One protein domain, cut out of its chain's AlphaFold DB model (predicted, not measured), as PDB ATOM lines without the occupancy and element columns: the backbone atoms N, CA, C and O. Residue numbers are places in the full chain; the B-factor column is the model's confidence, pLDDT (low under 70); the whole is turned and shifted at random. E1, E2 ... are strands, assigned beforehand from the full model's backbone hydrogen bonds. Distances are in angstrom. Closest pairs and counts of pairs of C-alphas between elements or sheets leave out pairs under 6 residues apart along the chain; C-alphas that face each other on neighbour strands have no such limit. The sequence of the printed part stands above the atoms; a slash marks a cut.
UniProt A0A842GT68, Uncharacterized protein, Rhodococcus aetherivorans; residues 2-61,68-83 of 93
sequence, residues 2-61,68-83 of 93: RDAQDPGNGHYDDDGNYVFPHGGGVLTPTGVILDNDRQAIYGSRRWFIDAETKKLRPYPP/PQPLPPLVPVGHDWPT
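What this domain is: This is residues 2 to 61 and 68 to 83 of the 93 residues of an uncharacterized protein of Rhodococcus aetherivorans (UniProt A0A842GT68). With little regular structure, this is a rounded body of loops: residues 2 to 46 wind back and forth through short antiparallel pairings, and a small hairpin, E1 then E2, follows. After a cut, residues 68 to 83 form a second long loop stretch. The printed part has 76 residues, of which 8 are in the two named strands, with no named helix; its class is all strand. It is compact, with a radius of gyration of the C-alphas of 11.5 A and spans of 31 by 29 by 27 A.

How they stand to each other: Residues 11 to 12 pair with 18 to 19, these with 26 to 27, and these with 33 to 34, each antiparallel. E1, residues 47 to 50, and E2, residues 55 to 58, are antiparallel neighbours at 141 degrees and form a hairpin with a tight link. C-alphas 47 and 58 face each other at 4.3 A; N 57 and O 48, 2.8 A apart, are within hydrogen-bond range.

Where its parts are: E1 begins at C-alpha 47 (-41.358, 27.587, -2.155) and measures 9.4 A. E2 measures 9.9 A and ends at C-alpha 58 (-44.100, 29.658, 0.472).

The domain as a whole: The C-alphas farthest apart, of Arg 2 and Gln 69, are 31.7 A apart. Residues 62 to 67 are not printed; C-alphas 61 and 68 are 8.6 A apart. pLDDT is under 70 at residues 2 to 8, 23, 61 and 68 to 71.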
ATOM      1  N   ARG A   2     -43.387  44.330  -7.305       44.47
ATOM      2  CA  ARG A   2     -42.894  43.345  -8.283       44.47
ATOM      3  C   ARG A   2     -44.067  42.423  -8.601       44.47
ATOM      4  O   ARG A   2     -44.423  41.609  -7.752       44.47
ATOM      5  N   ASP A   3     -44.714  42.663  -9.737       44.00
ATOM      6  CA  ASP A   3     -45.818  41.853 -10.232       44.00
ATOM      7  C   ASP A   3     -45.420  40.384 -10.178       44.00
ATOM      8  O   ASP A   3     -44.288  40.016 -10.502       44.00
ATOM      9  N   ALA A   4     -46.339  39.579  -9.651       44.59
ATOM     10  CA  ALA A   4     -46.166  38.153  -9.482       44.59
ATOM     11  C   ALA A   4     -45.648  37.574 -10.800       44.59
ATOM     12  O   ALA A   4     -46.343  37.641 -11.811       44.59
ATOM     13  N   GLN A   5     -44.412  37.068 -10.775       55.81
ATOM     14  CA  GLN A   5     -43.854  36.261 -11.851       55.81
ATOM     15  C   GLN A   5     -44.904  35.206 -12.169       55.81
ATOM     16  O   GLN A   5     -45.194  34.406 -11.285       55.81
ATOM     17  N   ASP A   6     -45.509  35.257 -13.355       62.09
ATOM     18  CA  ASP A   6     -46.326  34.163 -13.866       62.09
ATOM     19  C   ASP A   6     -45.346  33.025 -14.155       62.09
ATOM     20  O   ASP A   6     -44.616  33.064 -15.150       62.09
ATOM     21  N   PRO A   7     -45.211  32.054 -13.243       62.56
ATOM     22  CA  PRO A   7     -44.235  31.011 -13.381       62.56
ATOM     23  C   PRO A   7     -44.734  29.967 -14.379       62.56
ATOM     24  O   PRO A   7     -43.958  29.079 -14.671       62.56
ATOM     25  N   GLY A   8     -45.959  30.061 -14.921       64.44
ATOM     26  CA  GLY A   8     -46.602  29.074 -15.796       64.44
ATOM     27  C   GLY A   8     -45.875  28.737 -17.089       64.44
ATOM     28  O   GLY A   8     -46.215  27.747 -17.720       64.44
ATOM     29  N   ASN A   9     -44.886  29.536 -17.487       75.81
ATOM     30  CA  ASN A   9     -44.200  29.396 -18.769       75.81
ATOM     31  C   ASN A   9     -42.678  29.215 -18.623       75.81
ATOM     32  O   ASN A   9     -41.908  29.633 -19.487       75.81
ATOM     33  N   GLY A  10     -42.231  28.680 -17.484       83.94
ATOM     34  CA  GLY A  10     -40.822  28.374 -17.239       83.94
ATOM     35  C   GLY A  10     -40.340  27.129 -17.987       83.94
ATOM     36  O   GLY A  10     -41.077  26.498 -18.741       83.94
ATOM     37  N   HIS A  11     -39.077  26.772 -17.776       88.75
ATOM     38  CA  HIS A  11     -38.448  25.567 -18.330       88.75
ATOM     39  C   HIS A  11     -37.457  24.980 -17.321       88.75
ATOM     40  O   HIS A  11     -37.186  25.615 -16.307       88.75
ATOM     41  N   TYR A  12     -36.914  23.791 -17.582       89.88
ATOM     42  CA  TYR A  12     -35.836  23.230 -16.762       89.88
ATOM     43  C   TYR A  12     -34.468  23.514 -17.389       89.88
ATOM     44  O   TYR A  12     -34.332  23.395 -18.608       89.88
ATOM     45  N   ASP A  13     -33.485  23.902 -16.573       90.12
ATOM     46  CA  ASP A  13     -32.080  23.992 -16.991       90.12
ATOM     47  C   ASP A  13     -31.408  22.604 -17.025       90.12
ATOM     48  O   ASP A  13     -32.007  21.597 -16.636       90.12
ATOM     49  N   ASP A  14     -30.162  22.544 -17.504       86.75
ATOM     50  CA  ASP A  14     -29.385  21.297 -17.612       86.75
ATOM     51  C   ASP A  14     -29.110  20.641 -16.247       86.75
ATOM     52  O   ASP A  14     -28.937  19.426 -16.158       86.75
ATOM     53  N   ASP A  15     -29.122  21.438 -15.174       87.06
ATOM     54  CA  ASP A  15     -28.988  20.973 -13.791       87.06
ATOM     55  C   ASP A  15     -30.331  20.467 -13.224       87.06
ATOM     56  O   ASP A  15     -30.407  19.999 -12.085       87.06
ATOM     57  N   GLY A  16     -31.408  20.564 -14.008       87.81
ATOM     58  CA  GLY A  16     -32.749  20.155 -13.632       87.81
ATOM     59  C   GLY A  16     -33.467  21.142 -12.716       87.81
ATOM     60  O   GLY A  16     -34.466  20.768 -12.116       87.81
ATOM     61  N   ASN A  17     -33.023  22.391 -12.592       90.75
ATOM     62  CA  ASN A  17     -33.745  23.429 -11.856       90.75
ATOM     63  C   ASN A  17     -34.816  24.079 -12.730       90.75
ATOM     64  O   ASN A  17     -34.653  24.210 -13.938       90.75
ATOM     65  N   TYR A  18     -35.892  24.553 -12.110       90.44
ATOM     66  CA  TYR A  18     -36.956  25.259 -12.806       90.44
ATOM     67  C   TYR A  18     -36.603  26.736 -12.978       90.44
ATOM     68  O   TYR A  18     -36.520  27.478 -12.003       90.44
ATOM     69  N   VAL A  19     -36.417  27.179 -14.212       90.69
ATOM     70  CA  VAL A  19     -36.078  28.553 -14.579       90.69
ATOM     71  C   VAL A  19     -37.345  29.388 -14.733       90.69
ATOM     72  O   VAL A  19     -38.246  29.052 -15.507       90.69
ATOM     73  N   PHE A  20     -37.404  30.525 -14.035       88.19
ATOM     74  CA  PHE A  20     -38.533  31.448 -14.156       88.19
ATOM     75  C   PHE A  20     -38.488  32.228 -15.489       88.19
ATOM     76  O   PHE A  20     -37.437  32.768 -15.846       88.19
ATOM     77  N   PRO A  21     -39.624  32.396 -16.198       80.56
ATOM     78  CA  PRO A  21     -39.667  32.913 -17.577       80.56
ATOM     79  C   PRO A  21     -39.209  34.369 -17.769       80.56
ATOM     80  O   PRO A  21     -38.908  34.775 -18.889       80.56
ATOM     81  N   HIS A  22     -39.137  35.167 -16.700       77.12
ATOM     82  CA  HIS A  22     -38.812  36.599 -16.766       77.12
ATOM     83  C   HIS A  22     -37.517  36.975 -16.026       77.12
ATOM     84  O   HIS A  22     -37.384  38.095 -15.536       77.12
ATOM     85  N   GLY A  23     -36.555  36.048 -15.935       67.12
ATOM     86  CA  GLY A  23     -35.210  36.346 -15.415       67.12
ATOM     87  C   GLY A  23     -35.132  36.463 -13.891       67.12
ATOM     88  O   GLY A  23     -34.368  37.268 -13.360       67.12
ATOM     89  N   GLY A  24     -35.944  35.672 -13.188       73.56
ATOM     90  CA  GLY A  24     -36.084  35.696 -11.731       73.56
ATOM     91  C   GLY A  24     -35.151  34.772 -10.950       73.56
ATOM     92  O   GLY A  24     -35.295  34.705  -9.733       73.56
ATOM     93  N   GLY A  25     -34.255  34.057 -11.633       88.06
ATOM     94  CA  GLY A  25     -33.482  32.956 -11.070       88.06
ATOM     95  C   GLY A  25     -34.140  31.594 -11.304       88.06
ATOM     96  O   GLY A  25     -34.859  31.405 -12.291       88.06
ATOM     97  N   VAL A  26     -33.900  30.648 -10.397       91.56
ATOM     98  CA  VAL A  26     -34.405  29.274 -10.492       91.56
ATOM     99  C   VAL A  26     -35.050  28.795  -9.195       91.56
ATOM    100  O   VAL A  26     -34.673  29.225  -8.106       91.56
ATOM    101  N   LEU A  27     -35.990  27.862  -9.303       90.44
ATOM    102  CA  LEU A  27     -36.472  27.039  -8.202       90.44
ATOM    103  C   LEU A  27     -35.779  25.675  -8.269       90.44
ATOM    104  O   LEU A  27     -35.830  24.996  -9.294       90.44
ATOM    105  N   THR A  28     -35.127  25.277  -7.181       90.62
ATOM    106  CA  THR A  28     -34.454  23.980  -7.088       90.62
ATOM    107  C   THR A  28     -35.447  22.854  -6.778       90.62
ATOM    108  O   THR A  28     -36.515  23.112  -6.209       90.62
ATOM    109  N   PRO A  29     -35.067  21.586  -7.011       87.62
ATOM    110  CA  PRO A  29     -35.857  20.419  -6.602       87.62
ATOM    111  C   PRO A  29     -36.132  20.328  -5.093       87.62
ATOM    112  O   PRO A  29     -37.047  19.636  -4.655       87.62
ATOM    113  N   THR A  30     -35.362  21.050  -4.274       85.88
ATOM    114  CA  THR A  30     -35.561  21.152  -2.819       85.88
ATOM    115  C   THR A  30     -36.467  22.320  -2.418       85.88
ATOM    116  O   THR A  30     -36.634  22.589  -1.228       85.88
ATOM    117  N   GLY A  31     -37.012  23.057  -3.388       87.56
ATOM    118  CA  GLY A  31     -37.910  24.190  -3.179       87.56
ATOM    119  C   GLY A  31     -37.208  25.490  -2.816       87.56
ATOM    120  O   GLY A  31     -37.860  26.413  -2.336       87.56
ATOM    121  N   VAL A  32     -35.893  25.594  -2.998       89.94
ATOM    122  CA  VAL A  32     -35.151  26.827  -2.707       89.94
ATOM    123  C   VAL A  32     -35.120  27.690  -3.958       89.94
ATOM    124  O   VAL A  32     -34.901  27.190  -5.056       89.94
ATOM    125  N   ILE A  33     -35.331  28.993  -3.792       90.19
ATOM    126  CA  ILE A  33     -35.201  29.943  -4.895       90.19
ATOM    127  C   ILE A  33     -33.800  30.519  -4.876       90.19
ATOM    128  O   ILE A  33     -33.402  31.155  -3.894       90.19
ATOM    129  N   LEU A  34     -33.092  30.315  -5.977       91.44
ATOM    130  CA  LEU A  34     -31.796  30.912  -6.238       91.44
ATOM    131  C   LEU A  34     -31.965  32.053  -7.239       91.44
ATOM    132  O   LEU A  34     -32.773  31.934  -8.154       91.44
ATOM    133  N   ASP A  35     -31.218  33.140  -7.087       90.31
ATOM    134  CA  ASP A  35     -31.118  34.178  -8.113       90.31
ATOM    135  C   ASP A  35     -30.194  33.754  -9.273       90.31
ATOM    136  O   ASP A  35     -29.746  32.607  -9.367       90.31
ATOM    137  N   ASN A  36     -29.920  34.691 -10.182       86.94
ATOM    138  CA  ASN A  36     -29.053  34.457 -11.338       86.94
ATOM    139  C   ASN A  36     -27.581  34.209 -10.947       86.94
ATOM    140  O   ASN A  36     -26.858  33.585 -11.718       86.94
ATOM    141  N   ASP A  37     -27.156  34.627  -9.750       88.62
ATOM    142  CA  ASP A  37     -25.829  34.360  -9.175       88.62
ATOM    143  C   ASP A  37     -25.815  33.067  -8.329       88.62
ATOM    144  O   ASP A  37     -24.869  32.794  -7.580       88.62
ATOM    145  N   ARG A  38     -26.878  32.254  -8.441       87.31
ATOM    146  CA  ARG A  38     -27.125  31.019  -7.683       87.31
ATOM    147  C   ARG A  38     -27.135  31.237  -6.159       87.31
ATOM    148  O   ARG A  38     -26.876  30.304  -5.399       87.31
ATOM    149  N   GLN A  39     -27.466  32.442  -5.696       90.31
ATOM    150  CA  GLN A  39     -27.607  32.765  -4.277       90.31
ATOM    151  C   GLN A  39     -29.055  32.610  -3.817       90.31
ATOM    152  O   GLN A  39     -29.995  32.988  -4.511       90.31
ATOM    153  N   ALA A  40     -29.250  32.065  -2.616       88.50
ATOM    154  CA  ALA A  40     -30.585  31.861  -2.065       88.50
ATOM    155  C   ALA A  40     -31.262  33.198  -1.716       88.50
ATOM    156  O   ALA A  40     -30.845  33.891  -0.787       88.50
ATOM    157  N   ILE A  41     -32.365  33.522  -2.398       85.25
ATOM    158  CA  ILE A  41     -33.077  34.805  -2.224       85.25
ATOM    159  C   ILE A  41     -33.802  34.870  -0.871       85.25
ATOM    160  O   ILE A  41     -33.928  35.932  -0.263       85.25
ATOM    161  N   TYR A  42     -34.287  33.724  -0.386       83.31
ATOM    162  CA  TYR A  42     -35.113  33.624   0.823       83.31
ATOM    163  C   TYR A  42     -34.508  32.696   1.889       83.31
ATOM    164  O   TYR A  42     -35.236  32.128   2.708       83.31
ATOM    165  N   GLY A  43     -33.182  32.525   1.881       82.56
ATOM    166  CA  GLY A  43     -32.479  31.625   2.800       82.56
ATOM    167  C   GLY A  43     -32.926  30.168   2.643       82.56
ATOM    168  O   GLY A  43     -33.043  29.669   1.529       82.56
ATOM    169  N   SER A  44     -33.207  29.488   3.759       77.62
ATOM    170  CA  SER A  44     -33.672  28.090   3.775       77.62
ATOM    171  C   SER A  44     -35.180  27.924   3.549       77.62
ATOM    172  O   SER A  44     -35.702  26.811   3.646       77.62
ATOM    173  N   ARG A  45     -35.913  29.015   3.276       83.75
ATOM    174  CA  ARG A  45     -37.360  28.947   3.065       83.75
ATOM    175  C   ARG A  45     -37.665  28.240   1.752       83.75
ATOM    176  O   ARG A  45     -37.159  28.634   0.703       83.75
ATOM    177  N   ARG A  46     -38.554  27.252   1.821       86.81
ATOM    178  CA  ARG A  46     -39.031  26.528   0.645       86.81
ATOM    179  C   ARG A  46     -40.236  27.192   0.007       86.81
ATOM    180  O   ARG A  46     -41.056  27.816   0.685       86.81
ATOM    181  N   TRP A  47     -40.341  27.018  -1.296       88.19
ATOM    182  CA  TRP A  47     -41.358  27.587  -2.155       88.19
ATOM    183  C   TRP A  47     -41.842  26.541  -3.146       88.19
ATOM    184  O   TRP A  47     -41.108  25.629  -3.519       88.19
ATOM    185  N   PHE A  48     -43.084  26.704  -3.570       88.06
ATOM    186  CA  PHE A  48     -43.696  25.920  -4.626       88.06
ATOM    187  C   PHE A  48     -44.522  26.837  -5.520       88.06
ATOM    188  O   PHE A  48     -44.867  27.962  -5.143       88.06
ATOM    189  N   ILE A  49     -44.845  26.356  -6.708       87.50
ATOM    190  CA  ILE A  49     -45.770  26.999  -7.620       87.50
ATOM    191  C   ILE A  49     -47.141  26.356  -7.425       87.50
ATOM    192  O   ILE A  49     -47.331  25.156  -7.602       87.50
ATOM    193  N   ASP A  50     -48.103  27.174  -7.032       85.19
ATOM    194  CA  ASP A  50     -49.484  26.768  -6.830       85.19
ATOM    195  C   ASP A  50     -50.165  26.567  -8.192       85.19
ATOM    196  O   ASP A  50     -50.205  27.486  -9.012       85.19
ATOM    197  N   ALA A  51     -50.655  25.350  -8.450       81.06
ATOM    198  CA  ALA A  51     -51.205  24.958  -9.749       81.06
ATOM    199  C   ALA A  51     -52.479  25.731 -10.127       81.06
ATOM    200  O   ALA A  51     -52.696  26.006 -11.306       81.06
ATOM    201  N   GLU A  52     -53.303  26.098  -9.141       82.50
ATOM    202  CA  GLU A  52     -54.572  26.798  -9.361       82.50
ATOM    203  C   GLU A  52     -54.343  28.275  -9.675       82.50
ATOM    204  O   GLU A  52     -54.910  28.830 -10.613       82.50
ATOM    205  N   THR A  53     -53.494  28.923  -8.879       81.38
ATOM    206  CA  THR A  53     -53.253  30.365  -8.986       81.38
ATOM    207  C   THR A  53     -52.104  30.715  -9.920       81.38
ATOM    208  O   THR A  53     -51.931  31.898 -10.217       81.38
ATOM    209  N   LYS A  54     -51.320  29.719 -10.359       78.94
ATOM    210  CA  LYS A  54     -50.056  29.882 -11.089       78.94
ATOM    211  C   LYS A  54     -49.176  30.929 -10.411       78.94
ATOM    212  O   LYS A  54     -48.702  31.866 -11.036       78.94
ATOM    213  N   LYS A  55     -49.016  30.835  -9.090       84.31
ATOM    214  CA  LYS A  55     -48.216  31.788  -8.312       84.31
ATOM    215  C   LYS A  55     -47.241  31.071  -7.413       84.31
ATOM    216  O   LYS A  55     -47.521  30.002  -6.878       84.31
ATOM    217  N   LEU A  56     -46.103  31.718  -7.209       85.50
ATOM    218  CA  LEU A  56     -45.115  31.285  -6.246       85.50
ATOM    219  C   LEU A  56     -45.651  31.493  -4.823       85.50
ATOM    220  O   LEU A  56     -46.026  32.607  -4.442       85.50
ATOM    221  N   ARG A  57     -45.674  30.426  -4.029       86.31
ATOM    222  CA  ARG A  57     -46.145  30.439  -2.645       86.31
ATOM    223  C   ARG A  57     -45.119  29.789  -1.726       86.31
ATOM    224  O   ARG A  57     -44.442  28.841  -2.121       86.31
ATOM    225  N   PRO A  58     -44.971  30.296  -0.493       86.00
ATOM    226  CA  PRO A  58     -44.100  29.658   0.472       86.00
ATOM    227  C   PRO A  58     -44.691  28.307   0.862       86.00
ATOM    228  O   PRO A  58     -45.889  28.206   1.131       86.00
ATOM    229  N   TYR A  59     -43.840  27.290   0.922       82.44
ATOM    230  CA  TYR A  59     -44.240  25.972   1.376       82.44
ATOM    231  C   TYR A  59     -44.622  26.047   2.865       82.44
ATOM    232  O   TYR A  59     -43.846  26.604   3.655       82.44
ATOM    233  N   PRO A  60     -45.818  25.579   3.267       75.56
ATOM    234  CA  PRO A  60     -46.211  25.613   4.666       75.56
ATOM    235  C   PRO A  60     -45.299  24.679   5.480       75.56
ATOM    236  O   PRO A  60     -45.021  23.567   5.032       75.56
ATOM    237  N   PRO A  61     -44.812  25.100   6.661       68.12
ATOM    238  CA  PRO A  61     -44.102  24.187   7.551       68.12
ATOM    239  C   PRO A  61     -45.048  23.059   7.985       68.12
ATOM    240  O   PRO A  61     -46.246  23.302   8.163       68.12
ATOM    241  N   PRO A  68     -41.565  17.209   5.631       65.12
ATOM    242  CA  PRO A  68     -42.320  16.168   4.961       65.12
ATOM    243  C   PRO A  68     -41.517  15.663   3.760       65.12
ATOM    244  O   PRO A  68     -41.299  16.386   2.787       65.12
ATOM    245  N   GLN A  69     -41.081  14.405   3.837       68.94
ATOM    246  CA  GLN A  69     -40.444  13.698   2.731       68.94
ATOM    247  C   GLN A  69     -41.290  12.482   2.311       68.94
ATOM    248  O   GLN A  69     -41.658  11.682   3.172       68.94
ATOM    249  N   PRO A  70     -41.583  12.310   1.007       68.94
ATOM    250  CA  PRO A  70     -41.222  13.211  -0.087       68.94
ATOM    251  C   PRO A  70     -42.030  14.515  -0.036       68.94
ATOM    252  O   PRO A  70     -43.203  14.525   0.344       68.94
ATOM    253  N   LEU A  71     -41.404  15.618  -0.444       69.12
ATOM    254  CA  LEU A  71     -42.116  16.880  -0.628       69.12
ATOM    255  C   LEU A  71     -43.204  16.691  -1.701       69.12
ATOM    256  O   LEU A  71     -43.013  15.938  -2.654       69.12
ATOM    257  N   PRO A  72     -44.363  17.343  -1.601       71.06
ATOM    258  CA  PRO A  72     -45.307  17.363  -2.708       71.06
ATOM    259  C   PRO A  72     -44.698  18.110  -3.910       71.06
ATOM    260  O   PRO A  72     -43.702  18.826  -3.747       71.06
ATOM    261  N   PRO A  73     -45.305  17.979  -5.100       75.88
ATOM    262  CA  PRO A  73     -44.822  18.632  -6.309       75.88
ATOM    263  C   PRO A  73     -44.641  20.133  -6.092       75.88
ATOM    264  O   PRO A  73     -45.577  20.855  -5.740       75.88
ATOM    265  N   LEU A  74     -43.408  20.594  -6.277       85.81
ATOM    266  CA  LEU A  74     -43.035  21.995  -6.093       85.81
ATOM    267  C   LEU A  74     -43.272  22.823  -7.359       85.81
ATOM    268  O   LEU A  74     -43.436  24.038  -7.288       85.81
ATOM    269  N   VAL A  75     -43.306  22.156  -8.509       86.75
ATOM    270  CA  VAL A  75     -43.751  22.689  -9.793       86.75
ATOM    271  C   VAL A  75     -44.924  21.811 -10.233       86.75
ATOM    272  O   VAL A  75     -44.811  20.585 -10.145       86.75
ATOM    273  N   PRO A  76     -46.057  22.384 -10.667       84.06
ATOM    274  CA  PRO A  76     -47.162  21.598 -11.186       84.06
ATOM    275  C   PRO A  76     -46.740  20.767 -12.401       84.06
ATOM    276  O   PRO A  76     -45.898  21.179 -13.193       84.06
ATOM    277  N   VAL A  77     -47.367  19.605 -12.563       78.62
ATOM    278  CA  VAL A  77     -47.184  18.714 -13.715       78.62
ATOM    279  C   VAL A  77     -48.457  18.723 -14.562       78.62
ATOM    280  O   VAL A  77     -49.561  18.777 -14.019       78.62
ATOM    281  N   GLY A  78     -48.337  18.693 -15.892       75.06
ATOM    282  CA  GLY A  78     -49.496  18.677 -16.793       75.06
ATOM    283  C   GLY A  78     -49.222  19.299 -18.162       75.06
ATOM    284  O   GLY A  78     -48.102  19.693 -18.452       75.06
ATOM    285  N   HIS A  79     -50.263  19.395 -18.998       71.19
ATOM    286  CA  HIS A  79     -50.161  19.870 -20.389       71.19
ATOM    287  C   HIS A  79     -49.573  21.285 -20.521       71.19
ATOM    288  O   HIS A  79     -48.847  21.556 -21.471       71.19
ATOM    289  N   ASP A  80     -49.858  22.160 -19.554       77.00
ATOM    290  CA  ASP A  80     -49.410  23.558 -19.558       77.00
ATOM    291  C   ASP A  80     -48.094  23.783 -18.801       77.00
ATOM    292  O   ASP A  80     -47.706  24.930 -18.589       77.00
ATOM    293  N   TRP A  81     -47.429  22.718 -18.344       80.44
ATOM    294  CA  TRP A  81     -46.206  22.812 -17.551       80.44
ATOM    295  C   TRP A  81     -45.081  22.009 -18.194       80.44
ATOM    296  O   TRP A  81     -45.316  20.919 -18.723       80.44
ATOM    297  N   PRO A  82     -43.833  22.501 -18.139       82.81
ATOM    298  CA  PRO A  82     -42.710  21.708 -18.602       82.81
ATOM    299  C   PRO A  82     -42.591  20.443 -17.745       82.81
ATOM    300  O   PRO A  82     -42.865  20.437 -16.542       82.81
ATOM    301  N   THR A  83     -42.148  19.357 -18.371       83.62
ATOM    302  CA  THR A  83     -41.839  18.113 -17.662       83.62
ATOM    303  C   THR A  83     -40.400  18.179 -17.144       83.62
ATOM    304  O   THR A  83     -39.514  18.521 -17.933       83.62
TER     305      THR A  83